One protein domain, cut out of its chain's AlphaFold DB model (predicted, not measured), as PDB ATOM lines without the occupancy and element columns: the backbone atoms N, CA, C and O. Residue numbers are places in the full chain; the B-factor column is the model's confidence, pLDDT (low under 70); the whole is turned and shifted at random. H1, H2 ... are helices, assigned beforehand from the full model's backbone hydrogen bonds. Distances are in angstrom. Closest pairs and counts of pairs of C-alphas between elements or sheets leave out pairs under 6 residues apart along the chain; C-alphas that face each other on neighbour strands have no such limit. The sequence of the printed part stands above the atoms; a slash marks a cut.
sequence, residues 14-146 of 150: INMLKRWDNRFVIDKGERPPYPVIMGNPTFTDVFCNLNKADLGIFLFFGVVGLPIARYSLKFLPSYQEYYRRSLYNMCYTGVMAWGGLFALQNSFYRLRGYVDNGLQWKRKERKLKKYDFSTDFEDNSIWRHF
ATOM      1  N   ILE A  14      38.677 -21.120 -88.883       83.69
ATOM      2  CA  ILE A  14      39.545 -22.297 -89.045       83.69
ATOM      3  C   ILE A  14      38.880 -23.554 -88.467       83.69
ATOM      4  O   ILE A  14      39.110 -24.662 -88.952       83.69
ATOM      5  N   ASN A  15      37.992 -23.406 -87.476       79.12
ATOM      6  CA  ASN A  15      37.256 -24.537 -86.912       79.12
ATOM      7  C   ASN A  15      36.374 -25.246 -87.948       79.12
ATOM      8  O   ASN A  15      36.119 -26.439 -87.792       79.12
ATOM      9  N   MET A  16      35.968 -24.567 -89.025       78.25
ATOM     10  CA  MET A  16      35.216 -25.181 -90.117       78.25
ATOM     11  C   MET A  16      36.035 -26.254 -90.855       78.25
ATOM     12  O   MET A  16      35.474 -27.265 -91.276       78.25
ATOM     13  N   LEU A  17      37.362 -26.096 -90.944       78.00
ATOM     14  CA  LEU A  17      38.249 -27.064 -91.605       78.00
ATOM     15  C   LEU A  17      38.300 -28.411 -90.878       78.00
ATOM     16  O   LEU A  17      38.541 -29.439 -91.502       78.00
ATOM     17  N   LYS A  18      38.006 -28.443 -89.573       72.44
ATOM     18  CA  LYS A  18      37.946 -29.698 -88.801       72.44
ATOM     19  C   LYS A  18      36.875 -30.652 -89.313       72.44
ATOM     20  O   LYS A  18      36.984 -31.850 -89.096       72.44
ATOM     21  N   ARG A  19      35.863 -30.138 -90.014       67.44
ATOM     22  CA  ARG A  19      34.808 -30.958 -90.608       67.44
ATOM     23  C   ARG A  19      35.290 -31.779 -91.802       67.44
ATOM     24  O   ARG A  19      34.648 -32.759 -92.156       67.44
ATOM     25  N   TRP A  20      36.395 -31.388 -92.432       65.75
ATOM     26  CA  TRP A  20      36.985 -32.175 -93.516       65.75
ATOM     27  C   TRP A  20      37.698 -33.432 -92.998       65.75
ATOM     28  O   TRP A  20      38.080 -34.283 -93.793       65.75
ATOM     29  N   ASP A  21      37.859 -33.575 -91.679       64.62
ATOM     30  CA  ASP A  21      38.297 -34.824 -91.069       64.62
ATOM     31  C   ASP A  21      37.132 -35.830 -91.066       64.62
ATOM     32  O   ASP A  21      36.075 -35.580 -90.484       64.62
ATOM     33  N   ASN A  22      37.345 -36.992 -91.686       53.91
ATOM     34  CA  ASN A  22      36.357 -38.070 -91.793       53.91
ATOM     35  C   ASN A  22      35.854 -38.578 -90.430       53.91
ATOM     36  O   ASN A  22      34.804 -39.211 -90.353       53.91
ATOM     37  N   ARG A  23      36.561 -38.274 -89.336       54.94
ATOM     38  CA  ARG A  23      36.115 -38.572 -87.965       54.94
ATOM     39  C   ARG A  23      34.923 -37.724 -87.502       54.94
ATOM     40  O   ARG A  23      34.333 -38.044 -86.476       54.94
ATOM     41  N   PHE A  24      34.584 -36.659 -88.232       54.19
ATOM     42  CA  PHE A  24      33.441 -35.773 -87.979       54.19
ATOM     43  C   PHE A  24      32.263 -36.009 -88.941       54.19
ATOM     44  O   PHE A  24      31.353 -35.177 -89.015       54.19
ATOM     45  N   VAL A  25      32.254 -37.121 -89.684       56.31
ATOM     46  CA  VAL A  25      31.085 -37.528 -90.473       56.31
ATOM     47  C   VAL A  25      29.972 -37.918 -89.503       56.31
ATOM     48  O   VAL A  25      30.065 -38.927 -88.816       56.31
ATOM     49  N   ILE A  26      28.946 -37.074 -89.422       62.09
ATOM     50  CA  ILE A  26      27.750 -37.304 -88.608       62.09
ATOM     51  C   ILE A  26      26.849 -38.244 -89.406       62.09
ATOM     52  O   ILE A  26      26.382 -37.876 -90.491       62.09
ATOM     53  N   ASP A  27      26.622 -39.449 -88.887       61.34
ATOM     54  CA  ASP A  27      25.691 -40.399 -89.494       61.34
ATOM     55  C   ASP A  27      24.264 -39.818 -89.464       61.34
ATOM     56  O   ASP A  27      23.892 -39.042 -88.577       61.34
ATOM     57  N   LYS A  28      23.419 -40.173 -90.443       58.69
ATOM     58  CA  LYS A  28      22.020 -39.705 -90.477       58.69
ATOM     59  C   LYS A  28      21.303 -40.102 -89.176       58.69
ATOM     60  O   LYS A  28      21.039 -41.279 -88.956       58.69
ATOM     61  N   GLY A  29      20.950 -39.109 -88.358       63.91
ATOM     62  CA  GLY A  29      20.247 -39.291 -87.083       63.91
ATOM     63  C   GLY A  29      21.118 -39.105 -85.836       63.91
ATOM     64  O   GLY A  29      20.568 -39.015 -84.741       63.91
ATOM     65  N   GLU A  30      22.441 -38.989 -85.979       71.88
ATOM     66  CA  GLU A  30      23.314 -38.577 -84.876       71.88
ATOM     67  C   GLU A  30      23.153 -37.079 -84.590       71.88
ATOM     68  O   GLU A  30      22.938 -36.270 -85.504       71.88
ATOM     69  N   ARG A  31      23.215 -36.683 -83.310       76.94
ATOM     70  CA  ARG A  31      23.092 -35.264 -82.965       76.94
ATOM     71  C   ARG A  31      24.390 -34.535 -83.355       76.94
ATOM     72  O   ARG A  31      25.479 -35.105 -83.293       76.94
ATOM     73  N   PRO A  32      24.294 -33.254 -83.741       83.31
ATOM     74  CA  PRO A  32      25.470 -32.472 -84.082       83.31
ATOM     75  C   PRO A  32      26.370 -32.240 -82.856       83.31
ATOM     76  O   PRO A  32      25.895 -32.290 -81.715       83.31
ATOM     77  N   PRO A  33      27.671 -31.963 -83.069       81.50
ATOM     78  CA  PRO A  33      28.653 -31.850 -81.991       81.50
ATOM     79  C   PRO A  33      28.307 -30.753 -80.979       81.50
ATOM     80  O   PRO A  33      28.565 -30.922 -79.787       81.50
ATOM     81  N   TYR A  34      27.671 -29.672 -81.434       87.88
ATOM     82  CA  TYR A  34      27.216 -28.566 -80.598       87.88
ATOM     83  C   TYR A  34      25.682 -28.462 -80.587       87.88
ATOM     84  O   TYR A  34      25.016 -28.945 -81.507       87.88
ATOM     85  N   PRO A  35      25.089 -27.847 -79.549       89.94
ATOM     86  CA  PRO A  35      23.657 -27.583 -79.481       89.94
ATOM     87  C   PRO A  35      23.116 -26.854 -80.709       89.94
ATOM     88  O   PRO A  35      23.665 -25.840 -81.126       89.94
ATOM     89  N   VAL A  36      22.011 -27.356 -81.266       91.50
ATOM     90  CA  VAL A  36      21.290 -26.687 -82.356       91.50
ATOM     91  C   VAL A  36      20.601 -25.449 -81.792       91.50
ATOM     92  O   VAL A  36      19.752 -25.575 -80.911       91.50
ATOM     93  N   ILE A  37      20.948 -24.272 -82.312       92.25
ATOM     94  CA  ILE A  37      20.256 -23.013 -82.003       92.25
ATOM     95  C   ILE A  37      18.980 -22.938 -82.841       92.25
ATOM     96  O   ILE A  37      17.898 -22.690 -82.316       92.25
ATOM     97  N   MET A  38      19.101 -23.209 -84.145       92.81
ATOM     98  CA  MET A  38      17.991 -23.165 -85.092       92.81
ATOM     99  C   MET A  38      18.110 -24.299 -86.116       92.81
ATOM    100  O   MET A  38      19.133 -24.449 -86.783       92.81
ATOM    101  N   GLY A  39      17.062 -25.119 -86.235       89.50
ATOM    102  CA  GLY A  39      17.074 -26.301 -87.108       89.50
ATOM    103  C   GLY A  39      17.054 -25.964 -88.601       89.50
ATOM    104  O   GLY A  39      17.841 -26.533 -89.363       89.50
ATOM    105  N   ASN A  40      16.192 -25.016 -88.984       92.75
ATOM    106  CA  ASN A  40      15.969 -24.555 -90.356       92.75
ATOM    107  C   ASN A  40      16.121 -23.025 -90.423       92.75
ATOM    108  O   ASN A  40      15.113 -22.322 -90.416       92.75
ATOM    109  N   PRO A  41      17.359 -22.504 -90.420       93.25
ATOM    110  CA  PRO A  41      17.585 -21.065 -90.443       93.25
ATOM    111  C   PRO A  41      17.227 -20.460 -91.801       93.25
ATOM    112  O   PRO A  41      17.541 -21.032 -92.850       93.25
ATOM    113  N   THR A  42      16.583 -19.294 -91.777       96.12
ATOM    114  CA  THR A  42      16.318 -18.502 -92.982       96.12
ATOM    115  C   THR A  42      17.564 -17.722 -93.399       96.12
ATOM    116  O   THR A  42      18.516 -17.579 -92.629       96.12
ATOM    117  N   PHE A  43      17.574 -17.178 -94.618       93.88
ATOM    118  CA  PHE A  43      18.687 -16.338 -95.072       93.88
ATOM    119  C   PHE A  43      18.935 -15.151 -94.135       93.88
ATOM    120  O   PHE A  43      20.085 -14.869 -93.809       93.88
ATOM    121  N   THR A  44      17.878 -14.493 -93.653       96.31
ATOM    122  CA  THR A  44      17.999 -13.362 -92.724       96.31
ATOM    123  C   THR A  44      18.637 -13.776 -91.403       96.31
ATOM    124  O   THR A  44      19.503 -13.062 -90.906       96.31
ATOM    125  N   ASP A  45      18.302 -14.959 -90.883       94.81
ATOM    126  CA  ASP A  45      18.889 -15.466 -89.635       94.81
ATOM    127  C   ASP A  45      20.392 -15.720 -89.786       94.81
ATOM    128  O   ASP A  45      21.183 -15.375 -88.910       94.81
ATOM    129  N   VAL A  46      20.805 -16.282 -90.927       95.06
ATOM    130  CA  VAL A  46      22.220 -16.541 -91.231       95.06
ATOM    131  C   VAL A  46      23.010 -15.234 -91.321       95.06
ATOM    132  O   VAL A  46      24.114 -15.154 -90.778       95.06
ATOM    133  N   PHE A  47      22.451 -14.211 -91.970       95.00
ATOM    134  CA  PHE A  47      23.085 -12.896 -92.076       95.00
ATOM    135  C   PHE A  47      23.192 -12.190 -90.720       95.00
ATOM    136  O   PHE A  47      24.254 -11.663 -90.395       95.00
ATOM    137  N   CYS A  48      22.138 -12.221 -89.902       94.88
ATOM    138  CA  CYS A  48      22.145 -11.620 -88.564       94.88
ATOM    139  C   CYS A  48      23.096 -12.333 -87.586       94.88
ATOM    140  O   CYS A  48      23.510 -11.738 -86.597       94.88
ATOM    141  N   ASN A  49      23.454 -13.591 -87.860       94.44
ATOM    142  CA  ASN A  49      24.353 -14.398 -87.033       94.44
ATOM    143  C   ASN A  49      25.843 -14.303 -87.445       94.44
ATOM    144  O   ASN A  49      26.690 -15.016 -86.898       94.44
ATOM    145  N   LEU A  50      26.192 -13.435 -88.401       94.12
ATOM    146  CA  LEU A  50      27.590 -13.194 -88.762       94.12
ATOM    147  C   LEU A  50      28.371 -12.599 -87.579       94.12
ATOM    148  O   LEU A  50      27.941 -11.628 -86.958       94.12
ATOM    149  N   ASN A  51      29.546 -13.156 -87.290       93.12
ATOM    150  CA  ASN A  51      30.432 -12.700 -86.221       93.12
ATOM    151  C   ASN A  51      31.837 -12.344 -86.750       93.12
ATOM    152  O   ASN A  51      32.108 -12.316 -87.954       93.12
ATOM    153  N   LYS A  52      32.776 -12.087 -85.831       93.94
ATOM    154  CA  LYS A  52      34.168 -11.764 -86.180       93.94
ATOM    155  C   LYS A  52      34.886 -12.915 -86.896       93.94
ATOM    156  O   LYS A  52      35.745 -12.644 -87.726       93.94
ATOM    157  N   ALA A  53      34.552 -14.176 -86.626       92.19
ATOM    158  CA  ALA A  53      35.140 -15.308 -87.342       92.19
ATOM    159  C   ALA A  53      34.752 -15.308 -88.823       92.19
ATOM    160  O   ALA A  53      35.588 -15.594 -89.678       92.19
ATOM    161  N   ASP A  54      33.512 -14.929 -89.129       93.56
ATOM    162  CA  ASP A  54      33.012 -14.824 -90.502       93.56
ATOM    163  C   ASP A  54      33.709 -13.679 -91.256       93.56
ATOM    164  O   ASP A  54      34.129 -13.834 -92.406       93.56
ATOM    165  N   LEU A  55      33.950 -12.559 -90.564       94.25
ATOM    166  CA  LEU A  55      34.780 -11.465 -91.070       94.25
ATOM    167  C   LEU A  55      36.238 -11.900 -91.294       94.25
ATOM    168  O   LEU A  55      36.848 -11.521 -92.291       94.25
ATOM    169  N   GLY A  56      36.795 -12.728 -90.411       93.69
ATOM    170  CA  GLY A  56      38.139 -13.280 -90.569       93.69
ATOM    171  C   GLY A  56      38.284 -14.191 -91.791       93.69
ATOM    172  O   GLY A  56      39.283 -14.092 -92.502       93.69
ATOM    173  N   ILE A  57      37.267 -15.008 -92.098       93.00
ATOM    174  CA  ILE A  57      37.205 -15.786 -93.348       93.00
ATOM    175  C   ILE A  57      37.227 -14.841 -94.550       93.00
ATOM    176  O   ILE A  57      38.035 -15.014 -95.461       93.00
ATOM    177  N   PHE A  58      36.377 -13.813 -94.546       94.12
ATOM    178  CA  PHE A  58      36.311 -12.855 -95.647       94.12
ATOM    179  C   PHE A  58      37.651 -12.137 -95.878       94.12
ATOM    180  O   PHE A  58      38.126 -12.053 -97.010       94.12
ATOM    181  N   LEU A  59      38.311 -11.690 -94.803       94.56
ATOM    182  CA  LEU A  59      39.639 -11.072 -94.876       94.56
ATOM    183  C   LEU A  59      40.709 -12.038 -95.387       94.56
ATOM    184  O   LEU A  59      41.539 -11.647 -96.205       94.56
ATOM    185  N   PHE A  60      40.678 -13.297 -94.944       94.19
ATOM    186  CA  PHE A  60      41.600 -14.322 -95.424       94.19
ATOM    187  C   PHE A  60      41.496 -14.497 -96.942       94.19
ATOM    188  O   PHE A  60      42.512 -14.459 -97.636       94.19
ATOM    189  N   PHE A  61      40.276 -14.600 -97.476       95.00
ATOM    190  CA  PHE A  61      40.054 -14.666 -98.923       95.00
ATOM    191  C   PHE A  61      40.448 -13.376 -99.649       95.00
ATOM    192  O   PHE A  61      40.913 -13.456-100.782       95.00
ATOM    193  N   GLY A  62      40.360 -12.210 -99.005       95.25
ATOM    194  CA  GLY A  62      40.904 -10.961 -99.548       95.25
ATOM    195  C   GLY A  62      42.414 -10.994 -99.715       95.25
ATOM    196  O   GLY A  62      42.924 -10.716-100.798       95.25
ATOM    197  N   VAL A  63      43.139 -11.416 -98.681       96.12
ATOM    198  CA  VAL A  63      44.604 -11.505 -98.738       96.12
ATOM    199  C   VAL A  63      45.053 -12.583 -99.728       96.12
ATOM    200  O   VAL A  63      45.949 -12.340-100.534       96.12
ATOM    201  N   VAL A  64      44.409 -13.754 -99.718       95.38
ATOM    202  CA  VAL A  64      44.716 -14.874-100.625       95.38
ATOM    203  C   VAL A  64      44.257 -14.600-102.062       95.38
ATOM    204  O   VAL A  64      44.867 -15.082-103.017       95.38
ATOM    205  N   GLY A  65      43.225 -13.782-102.251       95.88
ATOM    206  CA  GLY A  65      42.711 -13.412-103.566       95.88
ATOM    207  C   GLY A  65      43.683 -12.570-104.381       95.88
ATOM    208  O   GLY A  65      43.727 -12.723-105.601       95.88
ATOM    209  N   LEU A  66      44.508 -11.738-103.739       95.75
ATOM    210  CA  LEU A  66      45.509 -10.907-104.420       95.75
ATOM    211  C   LEU A  66      46.528 -11.733-105.235       95.75
ATOM    212  O   LEU A  66      46.638 -11.499-106.444       95.75
ATOM    213  N   PRO A  67      47.260 -12.714-104.661       96.38
ATOM    214  CA  PRO A  67      48.192 -13.530-105.433       96.38
ATOM    215  C   PRO A  67      47.484 -14.415-106.465       96.38
ATOM    216  O   PRO A  67      48.029 -14.604-107.551       96.38
ATOM    217  N   ILE A  68      46.269 -14.906-106.190       94.81
ATOM    218  CA  ILE A  68      45.488 -15.699-107.156       94.81
ATOM    219  C   ILE A  68      45.114 -14.852-108.378       94.81
ATOM    220  O   ILE A  68      45.355 -15.257-109.517       94.81
ATOM    221  N   ALA A  69      44.579 -13.651-108.156       94.81
ATOM    222  CA  ALA A  69      44.241 -12.718-109.224       94.81
ATOM    223  C   ALA A  69      45.489 -12.229-109.970       94.81
ATOM    224  O   ALA A  69      45.448 -11.994-111.173       94.81
ATOM    225  N   ARG A  70      46.637 -12.112-109.293       93.31
ATOM    226  CA  ARG A  70      47.905 -11.798-109.963       93.31
ATOM    227  C   ARG A  70      48.395 -12.959-110.826       93.31
ATOM    228  O   ARG A  70      48.892 -12.721-111.926       93.31
ATOM    229  N   TYR A  71      48.248 -14.193-110.351       93.50
ATOM    230  CA  TYR A  71      48.645 -15.398-111.073       93.50
ATOM    231  C   TYR A  71      47.824 -15.600-112.353       93.50
ATOM    232  O   TYR A  71      48.387 -15.998-113.373       93.50
ATOM    233  N   SER A  72      46.532 -15.250-112.352       90.69
ATOM    234  CA  SER A  72      45.688 -15.357-113.553       90.69
ATOM    235  C   SER A  72      46.179 -14.486-114.720       90.69
ATOM    236  O   SER A  72      45.984 -14.841-115.880       90.69
ATOM    237  N   LEU A  73      46.908 -13.399-114.441       91.19
ATOM    238  CA  LEU A  73      47.487 -12.529-115.472       91.19
ATOM    239  C   LEU A  73      48.704 -13.130-116.182       91.19
ATOM    240  O   LEU A  73      49.102 -12.614-117.227       91.19
ATOM    241  N   LYS A  74      49.303 -14.205-115.649       88.25
ATOM    242  CA  LYS A  74      50.474 -14.861-116.253       88.25
ATOM    243  C   LYS A  74      50.181 -15.375-117.667       88.25
ATOM    244  O   LYS A  74      51.084 -15.436-118.494       88.25
ATOM    245  N   PHE A  75      48.922 -15.703-117.950       79.19
ATOM    246  CA  PHE A  75      48.479 -16.226-119.242       79.19
ATOM    247  C   PHE A  75      48.225 -15.139-120.301       79.19
ATOM    248  O   PHE A  75      47.951 -15.471-121.449       79.19
ATOM    249  N   LEU A  76      48.339 -13.850-119.945       85.06
ATOM    250  CA  LEU A  76      48.071 -12.716-120.840       85.06
ATOM    251  C   LEU A  76      49.234 -11.696-120.871       85.06
ATOM    252  O   LEU A  76      49.026 -10.526-120.535       85.06
ATOM    253  N   PRO A  77      50.464 -12.090-121.258       75.25
ATOM    254  CA  PRO A  77      51.615 -11.183-121.246       75.25
ATOM    255  C   PRO A  77      51.535 -10.078-122.312       75.25
ATOM    256  O   PRO A  77      51.988  -8.967-122.054       75.25
ATOM    257  N   SER A  78      50.934 -10.356-123.473       81.81
ATOM    258  CA  SER A  78      50.942  -9.454-124.639       81.81
ATOM    259  C   SER A  78      49.619  -8.712-124.874       81.81
ATOM    260  O   SER A  78      49.434  -8.094-125.919       81.81
ATOM    261  N   TYR A  79      48.672  -8.795-123.935       84.62
ATOM    262  CA  TYR A  79      47.356  -8.166-124.067       84.62
ATOM    263  C   TYR A  79      47.358  -6.724-123.555       84.62
ATOM    264  O   TYR A  79      48.091  -6.377-122.631       84.62
ATOM    265  N   GLN A  80      46.475  -5.898-124.119       90.00
ATOM    266  CA  GLN A  80      46.270  -4.517-123.690       90.00
ATOM    267  C   GLN A  80      45.914  -4.440-122.194       90.00
ATOM    268  O   GLN A  80      45.133  -5.247-121.680       90.00
ATOM    269  N   GLU A  81      46.443  -3.423-121.508       88.56
ATOM    270  CA  GLU A  81      46.292  -3.225-120.057       88.56
ATOM    271  C   GLU A  81      44.834  -3.240-119.575       88.56
ATOM    272  O   GLU A  81      44.535  -3.733-118.486       88.56
ATOM    273  N   TYR A  82      43.905  -2.769-120.408       90.75
ATOM    274  CA  TYR A  82      42.474  -2.803-120.115       90.75
ATOM    275  C   TYR A  82      41.958  -4.228-119.846       90.75
ATOM    276  O   TYR A  82      41.304  -4.468-118.828       90.75
ATOM    277  N   TYR A  83      42.301  -5.195-120.704       90.19
ATOM    278  CA  TYR A  83      41.878  -6.589-120.540       90.19
ATOM    279  C   TYR A  83      42.527  -7.237-119.320       90.19
ATOM    280  O   TYR A  83      41.863  -7.965-118.582       90.19
ATOM    281  N   ARG A  84      43.801  -6.922-119.057       90.56
ATOM    282  CA  ARG A  84      44.525  -7.414-117.876       90.56
ATOM    283  C   ARG A  84      43.863  -6.927-116.589       90.56
ATOM    284  O   ARG A  84      43.621  -7.720-115.685       90.56
ATOM    285  N   ARG A  85      43.502  -5.643-116.521       92.31
ATOM    286  CA  ARG A  85      42.786  -5.072-115.371       92.31
ATOM    287  C   ARG A  85      41.405  -5.698-115.189       92.31
ATOM    288  O   ARG A  85      41.029  -6.004-114.060       92.31
ATOM    289  N   SER A  86      40.666  -5.894-116.280       93.56
ATOM    290  CA  SER A  86      39.342  -6.523-116.234       93.56
ATOM    291  C   SER A  86      39.421  -7.954-115.693       93.56
ATOM    292  O   SER A  86      38.719  -8.285-114.739       93.56
ATOM    293  N   LEU A  87      40.350  -8.768-116.211       93.19
ATOM    294  CA  LEU A  87      40.554 -10.136-115.733       93.19
ATOM    295  C   LEU A  87      41.001 -10.170-114.269       93.19
ATOM    296  O   LEU A  87      40.472 -10.960-113.493       93.19
ATOM    297  N   TYR A  88      41.939  -9.304-113.875       95.19
ATOM    298  CA  TYR A  88      42.371  -9.198-112.481       95.19
ATOM    299  C   TYR A  88      41.183  -8.929-111.556       95.19
ATOM    300  O   TYR A  88      40.981  -9.648-110.579       95.19
ATOM    301  N   ASN A  89      40.376  -7.920-111.895       95.81
ATOM    302  CA  ASN A  89      39.208  -7.548-111.113       95.81
ATOM    303  C   ASN A  89      38.195  -8.690-111.057       95.81
ATOM    304  O   ASN A  89      37.722  -8.991-109.972       95.81
ATOM    305  N   MET A  90      37.907  -9.346-112.183       95.69
ATOM    306  CA  MET A  90      36.986 -10.483-112.248       95.69
ATOM    307  C   MET A  90      37.462 -11.661-111.387       95.69
ATOM    308  O   MET A  90      36.675 -12.242-110.643       95.69
ATOM    309  N   CYS A  91      38.749 -12.010-111.454       95.62
ATOM    310  CA  CYS A  91      39.311 -13.072-110.624       95.62
ATOM    311  C   CYS A  91      39.269 -12.697-109.141       95.62
ATOM    312  O   CYS A  91      38.845 -13.506-108.317       95.62
ATOM    313  N   TYR A  92      39.673 -11.474-108.795       96.81
ATOM    314  CA  TYR A  92      39.685 -11.011-107.411       96.81
ATOM    315  C   TYR A  92      38.273 -10.956-106.816       96.81
ATOM    316  O   TYR A  92      38.044 -11.490-105.733       96.81
ATOM    317  N   THR A  93      37.303 -10.382-107.534       96.50
ATOM    318  CA  THR A  93      35.904 -10.341-107.084       96.50
ATOM    319  C   THR A  93      35.302 -11.736-106.984       96.50
ATOM    320  O   THR A  93      34.573 -11.998-106.032       96.50
ATOM    321  N   GLY A  94      35.649 -12.649-107.896       97.25
ATOM    322  CA  GLY A  94      35.253 -14.055-107.816       97.25
ATOM    323  C   GLY A  94      35.747 -14.732-106.536       97.25
ATOM    324  O   GLY A  94      34.958 -15.357-105.828       97.25
ATOM    325  N   VAL A  95      37.026 -14.554-106.183       97.06
ATOM    326  CA  VAL A  95      37.593 -15.099-104.935       97.06
ATOM    327  C   VAL A  95      36.935 -14.470-103.702       97.06
ATOM    328  O   VAL A  95      36.588 -15.186-102.762       97.06
ATOM    329  N   MET A  96      36.701 -13.156-103.715       97.06
ATOM    330  CA  MET A  96      36.011 -12.452-102.628       97.06
ATOM    331  C   MET A  96      34.568 -12.927-102.438       97.06
ATOM    332  O   MET A  96      34.135 -13.143-101.305       97.06
ATOM    333  N   ALA A  97      33.829 -13.134-103.531       96.69
ATOM    334  CA  ALA A  97      32.478 -13.690-103.491       96.69
ATOM    335  C   ALA A  97      32.480 -15.104-102.892       96.69
ATOM    336  O   ALA A  97      31.620 -15.434-102.076       96.69
ATOM    337  N   TRP A  98      33.491 -15.911-103.230       95.44
ATOM    338  CA  TRP A  98      33.690 -17.232-102.635       95.44
ATOM    339  C   TRP A  98      33.948 -17.157-101.128       95.44
ATOM    340  O   TRP A  98      33.317 -17.882-100.361       95.44
ATOM    341  N   GLY A  99      34.786 -16.217-100.686       95.00
ATOM    342  CA  GLY A  99      34.996 -15.943 -99.264       95.00
ATOM    343  C   GLY A  99      33.716 -15.535 -98.531       95.00
ATOM    344  O   GLY A  99      33.455 -16.023 -97.431       95.00
ATOM    345  N   GLY A 100      32.876 -14.703 -99.154       95.56
ATOM    346  CA  GLY A 100      31.571 -14.316 -98.608       95.56
ATOM    347  C   GLY A 100      30.611 -15.499 -98.451       95.56
ATOM    348  O   GLY A 100      29.959 -15.638 -97.418       95.56
ATOM    349  N   LEU A 101      30.567 -16.404 -99.432       95.00
ATOM    350  CA  LEU A 101      29.759 -17.623 -99.342       95.00
ATOM    351  C   LEU A 101      30.256 -18.565 -98.239       95.00
ATOM    352  O   LEU A 101      29.439 -19.108 -97.497       95.00
ATOM    353  N   PHE A 102      31.573 -18.705 -98.069       93.50
ATOM    354  CA  PHE A 102      32.143 -19.470 -96.957       93.50
ATOM    355  C   PHE A 102      31.819 -18.857 -95.588       93.50
ATOM    356  O   PHE A 102      31.534 -19.594 -94.645       93.50
ATOM    357  N   ALA A 103      31.809 -17.528 -95.473       94.38
ATOM    358  CA  ALA A 103      31.398 -16.831 -94.257       94.38
ATOM    359  C   ALA A 103      29.916 -17.102 -93.916       94.38
ATOM    360  O   ALA A 103      29.587 -17.459 -92.784       94.38
ATOM    361  N   LEU A 104      29.021 -17.037 -94.908       95.06
ATOM    362  CA  LEU A 104      27.605 -17.388 -94.723       95.06
ATOM    363  C   LEU A 104      27.418 -18.866 -94.356       95.06
ATOM    364  O   LEU A 104      26.626 -19.197 -93.475       95.06
ATOM    365  N   GLN A 105      28.176 -19.760 -94.990       93.31
ATOM    366  CA  GLN A 105      28.160 -21.187 -94.684       93.31
ATOM    367  C   GLN A 105      28.625 -21.469 -93.248       93.31
ATOM    368  O   GLN A 105      28.028 -22.306 -92.566       93.31
ATOM    369  N   ASN A 106      29.645 -20.757 -92.763       92.94
ATOM    370  CA  ASN A 106      30.121 -20.876 -91.388       92.94
ATOM    371  C   ASN A 106      29.053 -20.424 -90.379       92.94
ATOM    372  O   ASN A 106      28.755 -21.160 -89.436       92.94
ATOM    373  N   SER A 107      28.396 -19.283 -90.624       94.12
ATOM    374  CA  SER A 107      27.254 -18.825 -89.818       94.12
ATOM    375  C   SER A 107      26.101 -19.844 -89.817       94.12
ATOM    376  O   SER A 107      25.599 -20.225 -88.756       94.12
ATOM    377  N   PHE A 108      25.737 -20.389 -90.983       94.00
ATOM    378  CA  PHE A 108      24.709 -21.430 -91.102       94.00
ATOM    379  C   PHE A 108      25.056 -22.691 -90.294       94.00
ATOM    380  O   PHE A 108      24.206 -23.269 -89.609       94.00
ATOM    381  N   TYR A 109      26.315 -23.128 -90.336       90.88
ATOM    382  CA  TYR A 109      26.774 -24.280 -89.566       90.88
ATOM    383  C   TYR A 109      26.832 -24.023 -88.063       90.88
ATOM    384  O   TYR A 109      26.563 -24.952 -87.299       90.88
ATOM    385  N   ARG A 110      27.100 -22.787 -87.633       91.38
ATOM    386  CA  ARG A 110      27.027 -22.381 -86.225       91.38
ATOM    387  C   ARG A 110      25.597 -22.488 -85.682       91.38
ATOM    388  O   ARG A 110      25.385 -23.078 -84.623       91.38
ATOM    389  N   LEU A 111      24.604 -22.016 -86.444       93.12
ATOM    390  CA  LEU A 111      23.184 -22.099 -86.063       93.12
ATOM    391  C   LEU A 111      22.698 -23.545 -85.911       93.12
ATOM    392  O   LEU A 111      21.948 -23.864 -84.987       93.12
ATOM    393  N   ARG A 112      23.167 -24.440 -86.785       91.00
ATOM    394  CA  ARG A 112      22.805 -25.864 -86.753       91.00
ATOM    395  C   ARG A 112      23.685 -26.711 -85.825       91.00
ATOM    396  O   ARG A 112      23.483 -27.920 -85.760       91.00
ATOM    397  N   GLY A 113      24.644 -26.108 -85.121       88.12
ATOM    398  CA  GLY A 113      25.514 -26.799 -84.162       88.12
ATOM    399  C   GLY A 113      26.605 -27.681 -84.788       88.12
ATOM    400  O   GLY A 113      27.166 -28.542 -84.115       88.12
ATOM    401  N   TYR A 114      26.917 -27.499 -86.075       86.38
ATOM    402  CA  TYR A 114      27.997 -28.230 -86.758       86.38
ATOM    403  C   TYR A 114      29.380 -27.614 -86.524       86.38
ATOM    404  O   TYR A 114      30.386 -28.314 -86.604       86.38
ATOM    405  N   VAL A 115      29.427 -26.311 -86.259       87.06
ATOM    406  CA  VAL A 115      30.629 -25.569 -85.864       87.06
ATOM    407  C   VAL A 115      30.413 -25.055 -84.446       87.06
ATOM    408  O   VAL A 115      29.268 -24.897 -84.020       87.06
ATOM    409  N   ASP A 116      31.509 -24.827 -83.726       86.06
ATOM    410  CA  ASP A 116      31.466 -24.273 -82.377       86.06
ATOM    411  C   ASP A 116      30.653 -22.973 -82.361       86.06
ATOM    412  O   ASP A 116      30.898 -22.051 -83.144       86.06
ATOM    413  N   ASN A 117      29.645 -22.948 -81.497       88.00
ATOM    414  CA  ASN A 117      28.723 -21.840 -81.298       88.00
ATOM    415  C   ASN A 117      28.738 -21.337 -79.848       88.00
ATOM    416  O   ASN A 117      27.800 -20.667 -79.424       88.00
ATOM    417  N   GLY A 118      29.762 -21.715 -79.075       86.00
ATOM    418  CA  GLY A 118      29.894 -21.362 -77.663       86.00
ATOM    419  C   GLY A 118      28.962 -22.141 -76.732       86.00
ATOM    420  O   GLY A 118      29.038 -21.977 -75.515       86.00
ATOM    421  N   LEU A 119      28.099 -23.009 -77.267       88.31
ATOM    422  CA  LEU A 119      27.180 -23.821 -76.481       88.31
ATOM    423  C   LEU A 119      27.718 -25.243 -76.320       88.31
ATOM    424  O   LEU A 119      28.309 -25.831 -77.223       88.31
ATOM    425  N   GLN A 120      27.447 -25.838 -75.162       86.44
ATOM    426  CA  GLN A 120      27.777 -27.233 -74.883       86.44
ATOM    427  C   GLN A 120      26.525 -28.023 -74.520       86.44
ATOM    428  O   GLN A 120      25.614 -27.535 -73.844       86.44
ATOM    429  N   TRP A 121      26.470 -29.278 -74.960       83.81
ATOM    430  CA  TRP A 121      25.382 -30.166 -74.585       83.81
ATOM    431  C   TRP A 121      25.443 -30.488 -73.088       83.81
ATOM    432  O   TRP A 121      26.394 -31.097 -72.610       83.81
ATOM    433  N   LYS A 122      24.375 -30.152 -72.350       83.31
ATOM    434  CA  LYS A 122      24.273 -30.432 -70.901       83.31
ATOM    435  C   LYS A 122      24.396 -31.920 -70.553       83.31
ATOM    436  O   LYS A 122      24.834 -32.269 -69.464       83.31
ATOM    437  N   ARG A 123      23.972 -32.805 -71.459       78.56
ATOM    438  CA  ARG A 123      24.089 -34.259 -71.304       78.56
ATOM    439  C   ARG A 123      25.052 -34.793 -72.350       78.56
ATOM    440  O   ARG A 123      24.817 -34.590 -73.542       78.56
ATOM    441  N   LYS A 124      26.082 -35.508 -71.890       73.00
ATOM    442  CA  LYS A 124      26.952 -36.309 -72.756       73.00
ATOM    443  C   LYS A 124      26.081 -37.321 -73.495       73.00
ATOM    444  O   LYS A 124      25.260 -37.991 -72.866       73.00
ATOM    445  N   GLU A 125      26.225 -37.407 -74.813       65.94
ATOM    446  CA  GLU A 125      25.538 -38.447 -75.569       65.94
ATOM    447  C   GLU A 125      25.972 -39.815 -75.051       65.94
ATOM    448  O   GLU A 125      27.164 -40.119 -74.953       65.94
ATOM    449  N   ARG A 126      24.993 -40.671 -74.750       59.78
ATOM    450  CA  ARG A 126      25.249 -42.104 -74.807       59.78
ATOM    451  C   ARG A 126      25.458 -42.407 -76.280       59.78
ATOM    452  O   ARG A 126      24.480 -42.465 -77.015       59.78
ATOM    453  N   LYS A 127      26.718 -42.568 -76.698       62.44
ATOM    454  CA  LYS A 127      27.031 -43.172 -77.993       62.44
ATOM    455  C   LYS A 127      26.282 -44.495 -78.039       62.44
ATOM    456  O   LYS A 127      26.641 -45.431 -77.321       62.44
ATOM    457  N   LEU A 128      25.195 -44.539 -78.800       59.94
ATOM    458  CA  LEU A 128      24.529 -45.791 -79.095       59.94
ATOM    459  C   LEU A 128      25.570 -46.593 -79.867       59.94
ATOM    460  O   LEU A 128      26.015 -46.163 -80.929       59.94
ATOM    461  N   LYS A 129      26.038 -47.705 -79.291       62.06
ATOM    462  CA  LYS A 129      26.843 -48.660 -80.050       62.06
ATOM    463  C   LYS A 129      25.920 -49.190 -81.138       62.06
ATOM    464  O   LYS A 129      25.098 -50.061 -80.868       62.06
ATOM    465  N   LYS A 130      25.993 -48.588 -82.326       65.50
ATOM    466  CA  LYS A 130      25.312 -49.086 -83.513       65.50
ATOM    467  C   LYS A 130      25.767 -50.527 -83.680       65.50
ATOM    468  O   LYS A 130      26.967 -50.796 -83.682       65.50
ATOM    469  N   TYR A 131      24.807 -51.439 -83.698       72.12
ATOM    470  CA  TYR A 131      25.106 -52.838 -83.919       72.12
ATOM    471  C   TYR A 131      25.647 -52.965 -85.343       72.12
ATOM    472  O   TYR A 131      24.967 -52.622 -86.313       72.12
ATOM    473  N   ASP A 132      26.915 -53.344 -85.442       74.62
ATOM    474  CA  ASP A 132      27.596 -53.519 -86.711       74.62
ATOM    475  C   ASP A 132      27.382 -54.957 -87.178       74.62
ATOM    476  O   ASP A 132      28.099 -55.872 -86.773       74.62
ATOM    477  N   PHE A 133      26.365 -55.138 -88.022       79.31
ATOM    478  CA  PHE A 133      26.044 -56.422 -88.644       79.31
ATOM    479  C   PHE A 133      27.254 -57.037 -89.354       79.31
ATOM    480  O   PHE A 133      27.389 -58.253 -89.377       79.31
ATOM    481  N   SER A 134      28.130 -56.204 -89.917       77.62
ATOM    482  CA  SER A 134      29.327 -56.639 -90.639       77.62
ATOM    483  C   SER A 134      30.327 -57.276 -89.682       77.62
ATOM    484  O   SER A 134      30.784 -58.386 -89.929       77.62
ATOM    485  N   THR A 135      30.607 -56.613 -88.557       79.75
ATOM    486  CA  THR A 135      31.522 -57.147 -87.541       79.75
ATOM    487  C   THR A 135      30.949 -58.402 -86.875       79.75
ATOM    488  O   THR A 135      31.685 -59.367 -86.708       79.75
ATOM    489  N   ASP A 136      29.647 -58.449 -86.564       84.00
ATOM    490  CA  ASP A 136      29.050 -59.647 -85.949       84.00
ATOM    491  C   ASP A 136      28.946 -60.829 -86.934       84.00
ATOM    492  O   ASP A 136      29.156 -61.982 -86.565       84.00
ATOM    493  N   PHE A 137      28.692 -60.572 -88.220       86.31
ATOM    494  CA  PHE A 137      28.759 -61.605 -89.259       86.31
ATOM    495  C   PHE A 137      30.194 -62.111 -89.476       86.31
ATOM    496  O   PHE A 137      30.418 -63.313 -89.629       86.31
ATOM    497  N   GLU A 138      31.178 -61.210 -89.488       82.62
ATOM    498  CA  GLU A 138      32.594 -61.568 -89.601       82.62
ATOM    499  C   GLU A 138      33.051 -62.404 -88.407       82.62
ATOM    500  O   GLU A 138      33.649 -63.458 -88.612       82.62
ATOM    501  N   ASP A 139      32.728 -61.984 -87.181       83.44
ATOM    502  CA  ASP A 139      33.118 -62.692 -85.959       83.44
ATOM    503  C   ASP A 139      32.500 -64.094 -85.863       83.44
ATOM    504  O   ASP A 139      33.137 -65.003 -85.321       83.44
ATOM    505  N   ASN A 140      31.314 -64.289 -86.449       87.44
ATOM    506  CA  ASN A 140      30.613 -65.573 -86.506       87.44
ATOM    507  C   ASN A 140      30.897 -66.393 -87.783       87.44
ATOM    508  O   ASN A 140      30.291 -67.449 -87.976       87.44
ATOM    509  N   SER A 141      31.806 -65.953 -88.659       87.75
ATOM    510  CA  SER A 141      32.128 -66.659 -89.906       87.75
ATOM    511  C   SER A 141      33.627 -66.901 -90.103       87.75
ATOM    512  O   SER A 141      34.495 -66.398 -89.389       87.75
ATOM    513  N   ILE A 142      33.953 -67.704 -91.117       87.00
ATOM    514  CA  ILE A 142      35.337 -68.060 -91.471       87.00
ATOM    515  C   ILE A 142      36.125 -66.810 -91.922       87.00
ATOM    516  O   ILE A 142      37.351 -66.763 -91.799       87.00
ATOM    517  N   TRP A 143      35.419 -65.766 -92.371       79.44
ATOM    518  CA  TRP A 143      35.979 -64.522 -92.902       79.44
ATOM    519  C   TRP A 143      36.825 -63.734 -91.898       79.44
ATOM    520  O   TRP A 143      37.733 -63.015 -92.319       79.44
ATOM    521  N   ARG A 144      36.644 -63.950 -90.587       79.81
ATOM    522  CA  ARG A 144      37.498 -63.368 -89.537       79.81
ATOM    523  C   ARG A 144      38.996 -63.612 -89.757       79.81
ATOM    524  O   ARG A 144      39.815 -62.759 -89.420       79.81
ATOM    525  N   HIS A 145      39.368 -64.761 -90.324       80.56
ATOM    526  CA  HIS A 145      40.770 -65.154 -90.518       80.56
ATOM    527  C   HIS A 145      41.440 -64.468 -91.712       80.56
ATOM    528  O   HIS A 145      42.665 -64.435 -91.787       80.56
ATOM    529  N   PHE A 146      40.654 -63.904 -92.629       81.31
ATOM    530  CA  PHE A 146      41.159 -63.270 -93.846       81.31
ATOM    531  C   PHE A 146      41.308 -61.747 -93.715       81.31
ATOM    532  O   PHE A 146      41.714 -61.082 -94.668       81.31
TER     533      PHE A 146
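Overview. This is residues 14 to 146 of the 150 residues of the protein "NADH-u_ox-rdase domain-containing protein" of Pseudocohnilembus persalinus (UniProt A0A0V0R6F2). A long helical hairpin, H3 and H4 side by side, makes one arm of an extended model; short H2 packs across the last part of H4, and a long link leads away from there to a small, far head of H5 and H6. H1 lies near H4, and a long link of 22 residues, 21 to 42, leads from H1 to H2. The printed part has 133 residues with six named helices, H1 to H6 in chain order, and no named strand; its class is all helix. The radius of gyration of the C-alphas is 22.6 A, and the flat outline spans 73 by 44 by 21 A.

Along the chain. Find C-alpha 81 at (46.292, -3.225, -120.057); from there H4 runs 45.2 A to residue 111. H3, residues 52 to 75, is 36.3 A long and has a kink of 29 degrees near residue 65. Look for H2 at residues 43 to 48, H1 at 14 to 20, H5 at 133 to 139, and H6 at 142 to 146, which ends at C-alpha 146, (41.159, -63.270, -93.846).

Arrangement. H3 and H4 touch as a hairpin, opposite ways at a shallow tilt of 28 degrees; their closest C-alphas, Asp 54 and Ala 103, are 4.6 A apart. H2 touches H4 at residues 104 to 111 alone, about perpendicular at 87 degrees, with C-alphas 46 and 108 closest at 5.5 A. H1 is close to H4 but not clearly touching, its closest C-alphas, Met 16 and Asn 106, being 6.8 A apart. H5 and H6 are close but not clearly touching, with C-alphas 138 and 144 closest at 5.2 A; H4 and H5 are apart. Every O i to N i+4 pair is within hydrogen-bond range in H2, H4 and H5, against 16 of 20 in H3, 0 of 3 in H1 and 0 of 1 in H6; for O i to N i+3, H1 has 4 of 4 and H6 2 of 2.

Size, cuts and confidence. The C-alphas farthest apart, Gln 80 and Asn 140, are 73.2 A apart. Residues 77 to 82 and 129 to 134 stand free. The printed part has no cut; the links H1 to H2 and H4 to H5 are long. Look for pLDDT under 70 at residues 19 to 29 and 125 to 130.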